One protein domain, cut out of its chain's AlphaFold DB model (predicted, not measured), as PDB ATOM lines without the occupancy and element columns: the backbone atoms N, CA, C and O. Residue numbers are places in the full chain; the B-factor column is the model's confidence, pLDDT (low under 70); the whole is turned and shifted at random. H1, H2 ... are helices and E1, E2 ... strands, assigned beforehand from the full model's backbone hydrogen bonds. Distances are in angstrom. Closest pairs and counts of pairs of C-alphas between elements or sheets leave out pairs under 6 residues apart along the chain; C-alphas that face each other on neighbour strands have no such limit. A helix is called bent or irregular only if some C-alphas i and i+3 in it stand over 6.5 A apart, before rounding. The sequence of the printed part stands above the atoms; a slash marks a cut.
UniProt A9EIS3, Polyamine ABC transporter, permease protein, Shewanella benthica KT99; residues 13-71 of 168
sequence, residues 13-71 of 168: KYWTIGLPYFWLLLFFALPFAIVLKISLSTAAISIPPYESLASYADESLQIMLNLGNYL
ATOM      1  N   LYS A  13     -17.716  -7.540  -8.768       63.00
ATOM      2  CA  LYS A  13     -19.045  -6.919  -8.983       63.00
ATOM      3  C   LYS A  13     -19.948  -6.888  -7.737       63.00
ATOM      4  O   LYS A  13     -20.738  -5.969  -7.577       63.00
ATOM      5  N   TYR A  14     -19.831  -7.872  -6.844       67.44
ATOM      6  CA  TYR A  14     -20.624  -7.907  -5.605       67.44
ATOM      7  C   TYR A  14     -20.109  -6.937  -4.538       67.44
ATOM      8  O   TYR A  14     -20.892  -6.465  -3.726       67.44
ATOM      9  N   TRP A  15     -18.819  -6.592  -4.564       74.69
ATOM     10  CA  TRP A  15     -18.238  -5.623  -3.629       74.69
ATOM     11  C   TRP A  15     -18.597  -4.182  -4.001       74.69
ATOM     12  O   TRP A  15     -18.894  -3.379  -3.121       74.69
ATOM     13  N   THR A  16     -18.649  -3.865  -5.299       80.25
ATOM     14  CA  THR A  16     -19.061  -2.533  -5.768       80.25
ATOM     15  C   THR A  16     -20.551  -2.273  -5.556       80.25
ATOM     16  O   THR A  16     -20.934  -1.148  -5.253       80.25
ATOM     17  N   ILE A  17     -21.389  -3.308  -5.662       84.75
ATOM     18  CA  ILE A  17     -22.820  -3.223  -5.343       84.75
ATOM     19  C   ILE A  17     -23.040  -3.295  -3.824       84.75
ATOM     20  O   ILE A  17     -23.911  -2.615  -3.304       84.75
ATOM     21  N   GLY A  18     -22.237  -4.058  -3.081       87.31
ATOM     22  CA  GLY A  18     -22.409  -4.226  -1.637       87.31
ATOM     23  C   GLY A  18     -22.276  -2.927  -0.840       87.31
ATOM     24  O   GLY A  18     -23.014  -2.734   0.120       87.31
ATOM     25  N   LEU A  19     -21.391  -2.014  -1.254       88.94
ATOM     26  CA  LEU A  19     -21.111  -0.788  -0.503       88.94
ATOM     27  C   LEU A  19     -22.317   0.185  -0.437       88.94
ATOM     28  O   LEU A  19     -22.699   0.553   0.676       88.94
ATOM     29  N   PRO A  20     -22.988   0.552  -1.552       91.00
ATOM     30  CA  PRO A  20     -24.222   1.343  -1.495       91.00
ATOM     31  C   PRO A  20     -25.358   0.670  -0.722       91.00
ATOM     32  O   PRO A  20     -26.074   1.337   0.017       91.00
ATOM     33  N   TYR A  21     -25.527  -0.649  -0.869       91.44
ATOM     34  CA  TYR A  21     -26.590  -1.378  -0.173       91.44
ATOM     35  C   TYR A  21     -26.331  -1.476   1.329       91.44
ATOM     36  O   TYR A  21     -27.265  -1.333   2.110       91.44
ATOM     37  N   PHE A  22     -25.078  -1.666   1.742       91.88
ATOM     38  CA  PHE A  22     -24.690  -1.613   3.147       91.88
ATOM     39  C   PHE A  22     -24.962  -0.231   3.739       91.88
ATOM     40  O   PHE A  22     -25.551  -0.132   4.810       91.88
ATOM     41  N   TRP A  23     -24.598   0.835   3.019       92.56
ATOM     42  CA  TRP A  23     -24.869   2.207   3.445       92.56
ATOM     43  C   TRP A  23     -26.371   2.486   3.578       92.56
ATOM     44  O   TRP A  23     -26.810   3.017   4.596       92.56
ATOM     45  N   LEU A  24     -27.170   2.080   2.585       93.50
ATOM     46  CA  LEU A  24     -28.625   2.232   2.604       93.50
ATOM     47  C   LEU A  24     -29.239   1.434   3.758       93.50
ATOM     48  O   LEU A  24     -30.035   1.982   4.512       93.50
ATOM     49  N   LEU A  25     -28.829   0.176   3.943       93.62
ATOM     50  CA  LEU A  25     -29.307  -0.667   5.033       93.62
ATOM     51  C   LEU A  25     -28.936  -0.078   6.391       93.62
ATOM     52  O   LEU A  25     -29.785  -0.052   7.270       93.62
ATOM     53  N   LEU A  26     -27.718   0.436   6.561       93.31
ATOM     54  CA  LEU A  26     -27.281   1.064   7.806       93.31
ATOM     55  C   LEU A  26     -28.119   2.307   8.123       93.31
ATOM     56  O   LEU A  26     -28.669   2.401   9.217       93.31
ATOM     57  N   PHE A  27     -28.279   3.224   7.166       93.75
ATOM     58  CA  PHE A  27     -29.078   4.440   7.361       93.75
ATOM     59  C   PHE A  27     -30.577   4.172   7.490       93.75
ATOM     60  O   PHE A  27     -31.270   4.947   8.140       93.75
ATOM     61  N   PHE A  28     -31.082   3.088   6.904       93.50
ATOM     62  CA  PHE A  28     -32.463   2.653   7.075       93.50
ATOM     63  C   PHE A  28     -32.672   1.955   8.423       93.50
ATOM     64  O   PHE A  28     -33.624   2.254   9.132       93.50
ATOM     65  N   ALA A  29     -31.779   1.051   8.819       92.94
ATOM     66  CA  ALA A  29     -31.914   0.275  10.047       92.94
ATOM     67  C   ALA A  29     -31.705   1.129  11.303       92.94
ATOM     68  O   ALA A  29     -32.338   0.867  12.322       92.94
ATOM     69  N   LEU A  30     -30.858   2.160  11.241       90.88
ATOM     70  CA  LEU A  30     -30.549   3.031  12.375       90.88
ATOM     71  C   LEU A  30     -31.801   3.716  12.972       90.88
ATOM     72  O   LEU A  30     -32.052   3.508  14.161       90.88
ATOM     73  N   PRO A  31     -32.627   4.475  12.223       88.31
ATOM     74  CA  PRO A  31     -33.831   5.094  12.779       88.31
ATOM     75  C   PRO A  31     -34.848   4.055  13.268       88.31
ATOM     76  O   PRO A  31     -35.465   4.260  14.309       88.31
ATOM     77  N   PHE A  32     -34.981   2.910  12.592       88.19
ATOM     78  CA  PHE A  32     -35.856   1.826  13.049       88.19
ATOM     79  C   PHE A  32     -35.381   1.212  14.369       88.19
ATOM     80  O   PHE A  32     -36.196   0.965  15.254       88.19
ATOM     81  N   ALA A  33     -34.073   1.010  14.539       84.69
ATOM     82  CA  ALA A  33     -33.497   0.527  15.787       84.69
ATOM     83  C   ALA A  33     -33.713   1.531  16.930       84.69
ATOM     84  O   ALA A  33     -34.023   1.122  18.049       84.69
ATOM     85  N   ILE A  34     -33.607   2.836  16.653       82.12
ATOM     86  CA  ILE A  34     -33.932   3.891  17.625       82.12
ATOM     87  C   ILE A  34     -35.410   3.817  18.025       82.12
ATOM     88  O   ILE A  34     -35.708   3.769  19.216       82.12
ATOM     89  N   VAL A  35     -36.331   3.752  17.059       82.62
ATOM     90  CA  VAL A  35     -37.774   3.657  17.331       82.62
ATOM     91  C   VAL A  35     -38.106   2.387  18.113       82.62
ATOM     92  O   VAL A  35     -38.871   2.454  19.066       82.62
ATOM     93  N   LEU A  36     -37.489   1.250  17.784       80.69
ATOM     94  CA  LEU A  36     -37.675  -0.003  18.515       80.69
ATOM     95  C   LEU A  36     -37.207   0.121  19.971       80.69
ATOM     96  O   LEU A  36     -37.911  -0.329  20.876       80.69
ATOM     97  N   LYS A  37     -36.065   0.781  20.216       76.25
ATOM     98  CA  LYS A  37     -35.603   1.077  21.580       76.25
ATOM     99  C   LYS A  37     -36.572   1.990  22.337       76.25
ATOM    100  O   LYS A  37     -36.797   1.768  23.520       76.25
ATOM    101  N   ILE A  38     -37.149   2.993  21.679       72.50
ATOM    102  CA  ILE A  38     -38.124   3.902  22.301       72.50
ATOM    103  C   ILE A  38     -39.440   3.169  22.591       72.50
ATOM    104  O   ILE A  38     -39.978   3.298  23.681       72.50
ATOM    105  N   SER A  39     -39.922   2.342  21.662       73.00
ATOM    106  CA  SER A  39     -41.188   1.603  21.781       73.00
ATOM    107  C   SER A  39     -41.203   0.616  22.955       73.00
ATOM    108  O   SER A  39     -42.261   0.301  23.495       73.00
ATOM    109  N   LEU A  40     -40.027   0.120  23.354       70.81
ATOM    110  CA  LEU A  40     -39.849  -0.766  24.508       70.81
ATOM    111  C   LEU A  40     -39.524  -0.010  25.807       70.81
ATOM    112  O   LEU A  40     -39.501  -0.633  26.868       70.81
ATOM    113  N   SER A  41     -39.229   1.292  25.729       65.31
ATOM    114  CA  SER A  41     -38.848   2.132  26.867       65.31
ATOM    115  C   SER A  41     -40.073   2.798  27.500       65.31
ATOM    116  O   SER A  41     -41.093   3.025  26.850       65.31
ATOM    117  N   THR A  42     -39.996   3.105  28.793       60.66
ATOM    118  CA  THR A  42     -41.002   3.914  29.485       60.66
ATOM    119  C   THR A  42     -40.890   5.375  29.065       60.66
ATOM    120  O   THR A  42     -39.818   5.978  29.170       60.66
ATOM    121  N   ALA A  43     -42.011   5.960  28.630       59.00
ATOM    122  CA  ALA A  43     -42.112   7.399  28.422       59.00
ATOM    123  C   ALA A  43     -41.907   8.112  29.767       59.00
ATOM    124  O   ALA A  43     -42.687   7.925  30.702       59.00
ATOM    125  N   ALA A  44     -40.843   8.903  29.868       58.78
ATOM    126  CA  ALA A  44     -40.531   9.695  31.048       58.78
ATOM    127  C   ALA A  44     -40.676  11.182  30.714       58.78
ATOM    128  O   ALA A  44     -40.321  11.619  29.619       58.78
ATOM    129  N   ILE A  45     -41.197  11.968  31.659       56.25
ATOM    130  CA  ILE A  45     -41.303  13.431  31.543       56.25
ATOM    131  C   ILE A  45     -39.924  14.038  31.868       56.25
ATOM    132  O   ILE A  45     -39.746  14.768  32.840       56.25
ATOM    133  N   SER A  46     -38.911  13.659  31.092       50.75
ATOM    134  CA  SER A  46     -37.518  14.090  31.228       50.75
ATOM    135  C   SER A  46     -36.921  14.404  29.849       50.75
ATOM    136  O   SER A  46     -37.524  14.142  28.812       50.75
ATOM    137  N   ILE A  47     -35.758  15.058  29.820       54.53
ATOM    138  CA  ILE A  47     -35.006  15.338  28.589       54.53
ATOM    139  C   ILE A  47     -33.773  14.430  28.639       54.53
ATOM    140  O   ILE A  47     -32.882  14.711  29.443       54.53
ATOM    141  N   PRO A  48     -33.677  13.351  27.841       54.41
ATOM    142  CA  PRO A  48     -34.568  12.893  26.764       54.41
ATOM    143  C   PRO A  48     -35.861  12.196  27.256       54.41
ATOM    144  O   PRO A  48     -35.837  11.600  28.328       54.41
ATOM    145  N   PRO A  49     -36.966  12.212  26.475       58.12
ATOM    146  CA  PRO A  49     -38.309  11.774  26.898       58.12
ATOM    147  C   PRO A  49     -38.484  10.243  26.905       58.12
ATOM    148  O   PRO A  49     -39.511   9.708  26.490       58.12
ATOM    149  N   TYR A  50     -37.444   9.518  27.304       62.69
ATOM    150  CA  TYR A  50     -37.418   8.066  27.423       62.69
ATOM    151  C   TYR A  50     -36.398   7.664  28.490       62.69
ATOM    152  O   TYR A  50     -35.303   8.226  28.564       62.69
ATOM    153  N   GLU A  51     -36.720   6.652  29.290       62.19
ATOM    154  CA  GLU A  51     -35.735   6.057  30.194       62.19
ATOM    155  C   GLU A  51     -34.790   5.125  29.422       62.19
ATOM    156  O   GLU A  51     -35.148   4.492  28.420       62.19
ATOM    157  N   SER A  52     -33.538   5.031  29.855       57.91
ATOM    158  CA  SER A  52     -32.590   4.100  29.251       57.91
ATOM    159  C   SER A  52     -33.025   2.654  29.506       57.91
ATOM    160  O   SER A  52     -33.086   2.224  30.650       57.91
ATOM    161  N   LEU A  53     -33.255   1.887  28.433       57.09
ATOM    162  CA  LEU A  53     -33.632   0.463  28.494       57.09
ATOM    163  C   LEU A  53     -32.651  -0.420  29.267       57.09
ATOM    164  O   LEU A  53     -33.037  -1.490  29.714       57.09
ATOM    165  N   ALA A  54     -31.387  -0.013  29.330       55.88
ATOM    166  CA  ALA A  54     -30.326  -0.715  30.025       55.88
ATOM    167  C   ALA A  54     -29.552   0.319  30.839       55.88
ATOM    168  O   ALA A  54     -28.776   1.098  30.278       55.88
ATOM    169  N   SER A  55     -29.794   0.348  32.144       55.59
ATOM    170  CA  SER A  55     -28.967   1.081  33.095       55.59
ATOM    171  C   SER A  55     -27.952   0.108  33.682       55.59
ATOM    172  O   SER A  55     -28.327  -0.912  34.260       55.59
ATOM    173  N   TYR A  56     -26.666   0.405  33.511       53.34
ATOM    174  CA  TYR A  56     -25.606  -0.313  34.208       53.34
ATOM    175  C   TYR A  56     -25.402   0.369  35.562       53.34
ATOM    176  O   TYR A  56     -24.769   1.421  35.634       53.34
ATOM    177  N   ALA A  57     -26.008  -0.185  36.610       52.62
ATOM    178  CA  ALA A  57     -25.903   0.310  37.979       52.62
ATOM    179  C   ALA A  57     -25.696  -0.878  38.932       52.62
ATOM    180  O   ALA A  57     -26.306  -1.935  38.753       52.62
ATOM    181  N   ASP A  58     -24.796  -0.712  39.906       52.91
ATOM    182  CA  ASP A  58     -24.469  -1.711  40.938       52.91
ATOM    183  C   ASP A  58     -24.113  -3.108  40.394       52.91
ATOM    184  O   ASP A  58     -24.723  -4.104  40.771       52.91
ATOM    185  N   GLU A  59     -23.156  -3.186  39.456       57.28
ATOM    186  CA  GLU A  59     -22.672  -4.451  38.849       57.28
ATOM    187  C   GLU A  59     -23.783  -5.348  38.256       57.28
ATOM    188  O   GLU A  59     -23.570  -6.527  37.966       57.28
ATOM    189  N   SER A  60     -24.969  -4.782  38.017       46.41
ATOM    190  CA  SER A  60     -26.135  -5.473  37.483       46.41
ATOM    191  C   SER A  60     -26.641  -4.766  36.228       46.41
ATOM    192  O   SER A  60     -26.809  -3.546  36.176       46.41
ATOM    193  N   LEU A  61     -26.857  -5.544  35.170       55.69
ATOM    194  CA  LEU A  61     -27.455  -5.056  33.935       55.69
ATOM    195  C   LEU A  61     -28.973  -5.198  34.078       55.69
ATOM    196  O   LEU A  61     -29.510  -6.297  33.945       55.69
ATOM    197  N   GLN A  62     -29.660  -4.093  34.366       52.19
ATOM    198  CA  GLN A  62     -31.117  -4.088  34.490       52.19
ATOM    199  C   GLN A  62     -31.748  -3.660  33.167       52.19
ATOM    200  O   GLN A  62     -31.492  -2.560  32.679       52.19
ATOM    201  N   ILE A  63     -32.546  -4.557  32.577       62.53
ATOM    202  CA  ILE A  63     -33.298  -4.295  31.346       62.53
ATOM    203  C   ILE A  63     -34.768  -4.126  31.704       62.53
ATOM    204  O   ILE A  63     -35.428  -5.099  32.067       62.53
ATOM    205  N   MET A  64     -35.290  -2.907  31.580       61.91
ATOM    206  CA  MET A  64     -36.696  -2.618  31.854       61.91
ATOM    207  C   MET A  64     -37.460  -2.493  30.535       61.91
ATOM    208  O   MET A  64     -37.287  -1.530  29.792       61.91
ATOM    209  N   LEU A  65     -38.273  -3.506  30.222       66.19
ATOM    210  CA  LEU A  65     -39.099  -3.556  29.013       66.19
ATOM    211  C   LEU A  65     -40.542  -3.187  29.366       66.19
ATOM    212  O   LEU A  65     -41.209  -3.924  30.094       66.19
ATOM    213  N   ASN A  66     -41.046  -2.074  28.834       70.06
ATOM    214  CA  ASN A  66     -42.436  -1.669  29.017       70.06
ATOM    215  C   ASN A  66     -43.295  -2.123  27.829       70.06
ATOM    216  O   ASN A  66     -43.305  -1.507  26.766       70.06
ATOM    217  N   LEU A  67     -44.037  -3.214  28.026       71.62
ATOM    218  CA  LEU A  67     -45.044  -3.700  27.072       71.62
ATOM    219  C   LEU A  67     -46.426  -3.049  27.285       71.62
ATOM    220  O   LEU A  67     -47.310  -3.208  26.446       71.62
ATOM    221  N   GLY A  68     -46.608  -2.297  28.377       67.50
ATOM    222  CA  GLY A  68     -47.850  -1.582  28.693       67.50
ATOM    223  C   GLY A  68     -48.158  -0.438  27.722       67.50
ATOM    224  O   GLY A  68     -49.326  -0.176  27.452       67.50
ATOM    225  N   ASN A  69     -47.134   0.162  27.103       68.31
ATOM    226  CA  ASN A  69     -47.286   1.175  26.048       68.31
ATOM    227  C   ASN A  69     -48.188   0.714  24.886       68.31
ATOM    228  O   ASN A  69     -48.892   1.524  24.288       68.31
ATOM    229  N   TYR A  70     -48.193  -0.583  24.566       70.81
ATOM    230  CA  TYR A  70     -49.046  -1.131  23.508       70.81
ATOM    231  C   TYR A  70     -50.495  -1.320  23.960       70.81
ATOM    232  O   TYR A  70     -51.397  -1.296  23.126       70.81
ATOM    233  N   LEU A  71     -50.730  -1.488  25.265       71.12
ATOM    234  CA  LEU A  71     -52.069  -1.640  25.832       71.12
ATOM    235  C   LEU A  71     -52.849  -0.317  25.778       71.12
ATOM    236  O   LEU A  71     -54.038  -0.323  25.469       71.12
TER     237      LEU A  71
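AT A GLANCE: This is residues 13 to 71 of the 168 residues of the protein "Polyamine ABC transporter, permease protein" of Shewanella benthica KT99 (UniProt A9EIS3). One long helix, H1, sticks out like a handle from a small, loosely built head, with residues 13 to 36 standing free. The head holds a long loop, residues 40 to 53, a small two-stranded hairpin of E1 and E2 that runs crosswise to the handle, and the tail after E2. The printed part has 59 residues, with one named helix and two named strands in the order H1, E1, E2; the sheet has the order E1 - E2 and is antiparallel, and the class is mixed, helices and strands. The whole is extended, with a radius of gyration of the C-alphas of 16.7 A, and elongated, spanning 49 by 31 by 22 A.

IN THESE COORDINATES: H1 is residues 13 to 39, from C-alpha 13 at (-19.045, -6.919, -8.983) to C-alpha 39 at (-41.188, 1.603, 21.781), 38.9 A. It has a kink of 27 degrees near residue 24. It is neither bent nor irregular, but only just: C-alphas 28 and 31 are 6.4 A apart. Residues 40 to 53 hold no named element. E1 is residues 54 to 57, 9.2 A from first to last C-alpha. E2 is residues 60 to 63, 9.5 A long, and ends with C-alpha 63 at (-33.298, -4.295, 31.346).

HOW THE PARTS SIT: In H1, 19 of 23 O i to N i+4 pairs are within hydrogen-bond range. A long link of 14 residues joins H1 to E1. E1 and E2 form a hairpin with a tight link of 2 residues. They are antiparallel, with 156 degrees between their directions. The C-alphas of Ala 54 and Ile 63 face each other at 4.8 A, and those of Tyr 56 and Leu 61 at 5.1 A. N of Ser 60 and O of Ala 57 are within hydrogen-bond range at 3.2 A, and so are N of Ser 55 and O of Gln 62 at 3.4 A. H1 and E2 are apart.

THE WHOLE: The two C-alphas farthest apart are those of Lys 13 and Ile 45, 50.5 A. Without the stretch that stands free, the body has 35 residues and spans 31 by 21 by 13 A, with a radius of gyration of 10.4 A. The printed part has no cut. The link from H1 to E1 is long. The mean pLDDT of the printed part is 71.4; it is under 70 in 29 residues, namely 13 to 14, 41 to 65 and 68 to 69. The mean is 85 in H1 and 54 in each of E1 and E2.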